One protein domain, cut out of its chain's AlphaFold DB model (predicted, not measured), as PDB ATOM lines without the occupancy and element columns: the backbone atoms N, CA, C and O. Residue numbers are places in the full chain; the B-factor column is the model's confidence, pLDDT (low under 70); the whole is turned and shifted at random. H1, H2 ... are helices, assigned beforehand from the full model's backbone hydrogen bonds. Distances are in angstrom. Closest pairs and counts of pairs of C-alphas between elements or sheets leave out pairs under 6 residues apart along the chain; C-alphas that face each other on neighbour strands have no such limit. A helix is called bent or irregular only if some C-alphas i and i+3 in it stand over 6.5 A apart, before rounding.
ATOM      1  N   GLN A   5      -8.063  16.688  -7.814       81.25
ATOM      2  CA  GLN A   5      -6.803  16.046  -8.178       81.25
ATOM      3  C   GLN A   5      -6.724  15.731  -9.680       81.25
ATOM      4  O   GLN A   5      -5.679  15.953 -10.295       81.25
ATOM      5  N   ASP A   6      -7.841  15.332 -10.293       81.62
ATOM      6  CA  ASP A   6      -7.937  15.170 -11.751       81.62
ATOM      7  C   ASP A   6      -7.740  16.521 -12.446       81.62
ATOM      8  O   ASP A   6      -6.991  16.628 -13.413       81.62
ATOM      9  N   LEU A   7      -8.347  17.582 -11.901       83.25
ATOM     10  CA  LEU A   7      -8.243  18.932 -12.454       83.25
ATOM     11  C   LEU A   7      -6.797  19.449 -12.461       83.25
ATOM     12  O   LEU A   7      -6.358  20.024 -13.454       83.25
ATOM     13  N   LYS A   8      -6.043  19.211 -11.380       85.50
ATOM     14  CA  LYS A   8      -4.616  19.561 -11.320       85.50
ATOM     15  C   LYS A   8      -3.801  18.807 -12.365       85.50
ATOM     16  O   LYS A   8      -3.013  19.424 -13.068       85.50
ATOM     17  N   THR A   9      -4.056  17.510 -12.518       89.44
ATOM     18  CA  THR A   9      -3.360  16.670 -13.503       89.44
ATOM     19  C   THR A   9      -3.564  17.187 -14.929       89.44
ATOM     20  O   THR A   9      -2.593  17.350 -15.665       89.44
ATOM     21  N   TYR A  10      -4.800  17.539 -15.304       86.69
ATOM     22  CA  TYR A  10      -5.084  18.118 -16.623       86.69
ATOM     23  C   TYR A  10      -4.417  19.481 -16.837       86.69
ATOM     24  O   TYR A  10      -3.973  19.784 -17.943       86.69
ATOM     25  N   MET A  11      -4.346  20.318 -15.798       87.38
ATOM     26  CA  MET A  11      -3.682  21.619 -15.889       87.38
ATOM     27  C   MET A  11      -2.168  21.479 -16.064       87.38
ATOM     28  O   MET A  11      -1.597  22.182 -16.897       87.38
ATOM     29  N   ASP A  12      -1.536  20.560 -15.335       90.19
ATOM     30  CA  ASP A  12      -0.101  20.286 -15.454       90.19
ATOM     31  C   ASP A  12       0.239  19.711 -16.839       90.19
ATOM     32  O   ASP A  12       1.221  20.113 -17.470       90.19
ATOM     33  N   GLU A  13      -0.610  18.822 -17.364       90.62
ATOM     34  CA  GLU A  13      -0.467  18.279 -18.717       90.62
ATOM     35  C   GLU A  13      -0.637  19.368 -19.786       90.62
ATOM     36  O   GLU A  13       0.192  19.485 -20.690       90.62
ATOM     37  N   ALA A  14      -1.648  20.231 -19.651       85.69
ATOM     38  CA  ALA A  14      -1.848  21.356 -20.557       85.69
ATOM     39  C   ALA A  14      -0.667  22.339 -20.520       85.69
ATOM     40  O   ALA A  14      -0.200  22.776 -21.571       85.69
ATOM     41  N   GLN A  15      -0.138  22.661 -19.335       87.56
ATOM     42  CA  GLN A  15       1.048  23.511 -19.205       87.56
ATOM     43  C   GLN A  15       2.271  22.885 -19.868       87.56
ATOM     44  O   GLN A  15       3.008  23.582 -20.569       87.56
ATOM     45  N   ARG A  16       2.472  21.577 -19.697       89.38
ATOM     46  CA  ARG A  16       3.565  20.856 -20.347       89.38
ATOM     47  C   ARG A  16       3.430  20.894 -21.868       89.38
ATOM     48  O   ARG A  16       4.399  21.237 -22.536       89.38
ATOM     49  N   LEU A  17       2.243  20.620 -22.408       87.62
ATOM     50  CA  LEU A  17       1.986  20.693 -23.849       87.62
ATOM     51  C   LEU A  17       2.207  22.114 -24.389       87.62
ATOM     52  O   LEU A  17       2.830  22.295 -25.434       87.62
ATOM     53  N   VAL A  18       1.761  23.141 -23.665       86.25
ATOM     54  CA  VAL A  18       1.998  24.542 -24.044       86.25
ATOM     55  C   VAL A  18       3.487  24.888 -23.988       86.25
ATOM     56  O   VAL A  18       3.975  25.592 -24.867       86.25
ATOM     57  N   ALA A  19       4.239  24.393 -23.010       84.75
ATOM     58  CA  ALA A  19       5.681  24.618 -22.951       84.75
ATOM     59  C   ALA A  19       6.423  23.894 -24.090       84.75
ATOM     60  O   ALA A  19       7.327  24.466 -24.703       84.75
ATOM     61  N   GLU A  20       6.017  22.659 -24.387       88.25
ATOM     62  CA  GLU A  20       6.634  21.785 -25.387       88.25
ATOM     63  C   GLU A  20       6.369  22.279 -26.816       88.25
ATOM     64  O   GLU A  20       7.303  22.432 -27.604       88.25
ATOM     65  N   TYR A  21       5.117  22.616 -27.132       88.44
ATOM     66  CA  TYR A  21       4.709  23.021 -28.480       88.44
ATOM     67  C   TYR A  21       4.592  24.537 -28.651       88.44
ATOM     68  O   TYR A  21       4.855  25.064 -29.731       88.44
ATOM     69  N   GLY A  22       4.251  25.277 -27.598       84.88
ATOM     70  CA  GLY A  22       4.076  26.728 -27.678       84.88
ATOM     71  C   GLY A  22       5.382  27.464 -27.962       84.88
ATOM     72  O   GLY A  22       5.393  28.384 -28.778       84.88
ATOM     73  N   LYS A  23       6.506  27.034 -27.370       85.12
ATOM     74  CA  LYS A  23       7.819  27.645 -27.636       85.12
ATOM     75  C   LYS A  23       8.226  27.554 -29.118       85.12
ATOM     76  O   LYS A  23       8.533  28.605 -29.683       85.12
ATOM     77  N   PRO A  24       8.232  26.377 -29.776       88.62
ATOM     78  CA  PRO A  24       8.580  26.295 -31.194       88.62
ATOM     79  C   PRO A  24       7.551  26.991 -32.093       88.62
ATOM     80  O   PRO A  24       7.955  27.690 -33.021       88.62
ATOM     81  N   ILE A  25       6.248  26.885 -31.799       89.94
ATOM     82  CA  ILE A  25       5.207  27.581 -32.576       89.94
ATOM     83  C   ILE A  25       5.430  29.093 -32.544       89.94
ATOM     84  O   ILE A  25       5.414  29.734 -33.591       89.94
ATOM     85  N   MET A  26       5.688  29.670 -31.370       90.06
ATOM     86  CA  MET A  26       5.958  31.101 -31.258       90.06
ATOM     87  C   MET A  26       7.274  31.479 -31.937       90.06
ATOM     88  O   MET A  26       7.317  32.461 -32.672       90.06
ATOM     89  N   HIS A  27       8.339  30.696 -31.742       89.56
ATOM     90  CA  HIS A  27       9.651  31.012 -32.303       89.56
ATOM     91  C   HIS A  27       9.650  31.028 -33.839       89.56
ATOM     92  O   HIS A  27      10.196  31.952 -34.439       89.56
ATOM     93  N   TYR A  28       9.002  30.049 -34.476       90.62
ATOM     94  CA  TYR A  28       8.977  29.935 -35.938       90.62
ATOM     95  C   TYR A  28       7.760  30.603 -36.590       90.62
ATOM     96  O   TYR A  28       7.834  30.999 -37.749       90.62
ATOM     97  N   GLY A  29       6.644  30.741 -35.872       91.88
ATOM     98  CA  GLY A  29       5.391  31.278 -36.405       91.88
ATOM     99  C   GLY A  29       5.238  32.791 -36.263       91.88
ATOM    100  O   GLY A  29       4.537  33.402 -37.070       91.88
ATOM    101  N   PHE A  30       5.906  33.420 -35.288       92.94
ATOM    102  CA  PHE A  30       5.707  34.845 -35.004       92.94
ATOM    103  C   PHE A  30       6.109  35.748 -36.177       92.94
ATOM    104  O   PHE A  30       5.317  36.583 -36.612       92.94
ATOM    105  N   ILE A  31       7.309  35.560 -36.735       91.12
ATOM    106  CA  ILE A  31       7.807  36.392 -37.842       91.12
ATOM    107  C   ILE A  31       6.930  36.242 -39.103       91.12
ATOM    108  O   ILE A  31       6.464  37.266 -39.608       91.12
ATOM    109  N   PRO A  32       6.617  35.022 -39.594       90.19
ATOM    110  CA  PRO A  32       5.695  34.851 -40.717       90.19
ATOM    111  C   PRO A  32       4.323  35.495 -40.490       90.19
ATOM    112  O   PRO A  32       3.787  36.125 -41.402       90.19
ATOM    113  N   ALA A  33       3.765  35.393 -39.278       92.06
ATOM    114  CA  ALA A  33       2.472  35.992 -38.956       92.06
ATOM    115  C   ALA A  33       2.499  37.526 -39.068       92.06
ATOM    116  O   ALA A  33       1.590  38.112 -39.659       92.06
ATOM    117  N   ILE A  34       3.552  38.176 -38.559       92.06
ATOM    118  CA  ILE A  34       3.729  39.632 -38.670       92.06
ATOM    119  C   ILE A  34       3.885  40.066 -40.131       92.06
ATOM    120  O   ILE A  34       3.275  41.055 -40.539       92.06
ATOM    121  N   ILE A  35       4.648  39.317 -40.934       90.00
ATOM    122  CA  ILE A  35       4.815  39.601 -42.366       90.00
ATOM    123  C   ILE A  35       3.458  39.556 -43.078       90.00
ATOM    124  O   ILE A  35       3.088  40.510 -43.766       90.00
ATOM    125  N   VAL A  36       2.679  38.489 -42.870       88.81
ATOM    126  CA  VAL A  36       1.343  38.348 -43.468       88.81
ATOM    127  C   VAL A  36       0.413  39.468 -43.007       88.81
ATOM    128  O   VAL A  36      -0.278  40.062 -43.835       88.81
ATOM    129  N   ALA A  37       0.421  39.810 -41.716       91.00
ATOM    130  CA  ALA A  37      -0.368  40.924 -41.201       91.00
ATOM    131  C   ALA A  37       0.003  42.241 -41.905       91.00
ATOM    132  O   ALA A  37      -0.882  42.925 -42.418       91.00
ATOM    133  N   GLY A  38       1.294  42.562 -42.032       89.25
ATOM    134  CA  GLY A  38       1.763  43.759 -42.739       89.25
ATOM    135  C   GLY A  38       1.341  43.808 -44.213       89.25
ATOM    136  O   GLY A  38       0.950  44.867 -44.715       89.25
ATOM    137  N   MET A  39       1.330  42.661 -44.901       89.69
ATOM    138  CA  MET A  39       0.852  42.554 -46.288       89.69
ATOM    139  C   MET A  39      -0.642  42.860 -46.441       89.69
ATOM    140  O   MET A  39      -1.067  43.354 -47.487       89.69
ATOM    141  N   LEU A  40      -1.462  42.565 -45.428       87.00
ATOM    142  CA  LEU A  40      -2.897  42.855 -45.475       87.00
ATOM    143  C   LEU A  40      -3.184  44.362 -45.418       87.00
ATOM    144  O   LEU A  40      -4.166  44.810 -46.015       87.00
ATOM    145  N   PHE A  41      -2.317  45.134 -44.756       88.19
ATOM    146  CA  PHE A  41      -2.473  46.580 -44.568       88.19
ATOM    147  C   PHE A  41      -1.709  47.443 -45.587       88.19
ATOM    148  O   PHE A  41      -1.908  48.656 -45.620       88.19
ATOM    149  N   THR A  42      -0.874  46.854 -46.446       83.56
ATOM    150  CA  THR A  42      -0.098  47.579 -47.467       83.56
ATOM    151  C   THR A  42      -0.717  47.451 -48.863       83.56
ATOM    152  O   THR A  42      -1.162  46.380 -49.282       83.56
ATOM    153  N   LYS A  43      -0.772  48.570 -49.600       85.25
ATOM    154  CA  LYS A  43      -1.174  48.617 -51.014       85.25
ATOM    155  C   LYS A  43      -0.129  49.395 -51.830       85.25
ATOM    156  O   LYS A  43       0.198  50.508 -51.424       85.25
ATOM    157  N   PRO A  44       0.331  48.873 -52.985       85.81
ATOM    158  CA  PRO A  44       0.076  47.527 -53.511       85.81
ATOM    159  C   PRO A  44       0.670  46.438 -52.601       85.81
ATOM    160  O   PRO A  44       1.624  46.691 -51.870       85.81
ATOM    161  N   ARG A  45       0.082  45.234 -52.612       87.25
ATOM    162  CA  ARG A  45       0.562  44.128 -51.770       87.25
ATOM    163  C   ARG A  45       1.915  43.637 -52.297       87.25
ATOM    164  O   ARG A  45       1.969  43.265 -53.472       87.25
ATOM    165  N   PRO A  46       2.976  43.612 -51.476       84.38
ATOM    166  CA  PRO A  46       4.276  43.118 -51.911       84.38
ATOM    167  C   PRO A  46       4.225  41.605 -52.144       84.38
ATOM    168  O   PRO A  46       3.468  40.880 -51.502       84.38
ATOM    169  N   THR A  47       5.026  41.110 -53.078       85.25
ATOM    170  CA  THR A  47       5.197  39.668 -53.290       85.25
ATOM    171  C   THR A  47       6.116  39.079 -52.220       85.25
ATOM    172  O   THR A  47       6.953  39.776 -51.651       85.25
ATOM    173  N   VAL A  48       6.015  37.770 -51.974       81.00
ATOM    174  CA  VAL A  48       6.921  37.065 -51.046       81.00
ATOM    175  C   VAL A  48       8.388  37.245 -51.461       81.00
ATOM    176  O   VAL A  48       9.249  37.420 -50.605       81.00
ATOM    177  N   GLY A  49       8.663  37.294 -52.769       82.38
ATOM    178  CA  GLY A  49       9.995  37.588 -53.299       82.38
ATOM    179  C   GLY A  49      10.526  38.946 -52.838       82.38
ATOM    180  O   GLY A  49      11.639  39.002 -52.344       82.38
ATOM    181  N   GLN A  50       9.713  40.006 -52.895       81.44
ATOM    182  CA  GLN A  50      10.098  41.353 -52.437       81.44
ATOM    183  C   GLN A  50      10.288  41.462 -50.916       81.44
ATOM    184  O   GLN A  50      10.947  42.382 -50.444       81.44
ATOM    185  N   LEU A  51       9.672  40.566 -50.142       79.19
ATOM    186  CA  LEU A  51       9.766  40.559 -48.681       79.19
ATOM    187  C   LEU A  51      10.968  39.762 -48.172       79.19
ATOM    188  O   LEU A  51      11.526  40.101 -47.132       79.19
ATOM    189  N   LEU A  52      11.339  38.692 -48.878       81.12
ATOM    190  CA  LEU A  52      12.430  37.795 -48.486       81.12
ATOM    191  C   LEU A  52      13.749  38.128 -49.186       81.12
ATOM    192  O   LEU A  52      14.818  37.882 -48.631       81.12
ATOM    193  N   PHE A  53      13.672  38.699 -50.383       71.75
ATOM    194  CA  PHE A  53      14.812  39.185 -51.137       71.75
ATOM    195  C   PHE A  53      14.649  40.698 -51.252       71.75
ATOM    196  O   PHE A  53      13.799  41.188 -51.995       71.75
TER     197      PHE A  53
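What this domain is: This is residues 5 to 53 of the 55 residues of the protein "Translocase of mitochondrial outer membrane" of Scenedesmus sp. NREL 46B-D3 (UniProt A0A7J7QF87). One long helix, H1, bends into a wide arch of two arms, the longer H1a and then the shorter H1b, and after H1b the chain folds back through a short link to a small helix, H2, near H1b. There is no compact core, and residues 5 to 34, in H1, stand free. The printed part has 49 residues, with two named helices in the order H1, H2 and no named strand; the class is all helix. The whole is extended, with a radius of gyration of the C-alphas of 17.7 A and spans of 56 by 19 by 8 A.

How they stand to each other: H1, residues 5 to 41, was assigned as one helix by its hydrogen bonds, but it is bent: C-alphas 28 and 31 are 6.8 A apart. Its arms are H1a, residues 5 to 28, and H1b, residues 31 to 41; residues 29 and 30 belong to neither. The lines of H1a and H1b stand at 71 degrees, only just about perpendicular. H1a also has a kink of 31 degrees near residue 21. H2, residues 48 to 52, is near H1b, with 6 pairs of C-alphas within 10 A and the closest pair at 8.1 A. H1a and H2 are apart. In H2 the O i to N i+4 pair is within hydrogen-bond range, against 18 of 20 pairs in H1a and 6 of 7 in H1b.

Where its parts are: H1a begins at C-alpha 5, (-6.803, 16.046, -8.178), and measures 34.8 A from first to last C-alpha. H1b measures 16.0 A and ends at C-alpha 41, (-2.473, 46.580, -44.568). H2 measures 6.1 A and ends at C-alpha 52, (12.430, 37.795, -48.486).

The domain as a whole: The two C-alphas farthest apart, those of Gln 5 and Pro 44, are 55.6 A apart. The link from H1 to H2 has 6 residues and is short; residues 40 to 45 stand free. The printed part has no cut. Its mean pLDDT is 86.8, and no printed residue is under 70.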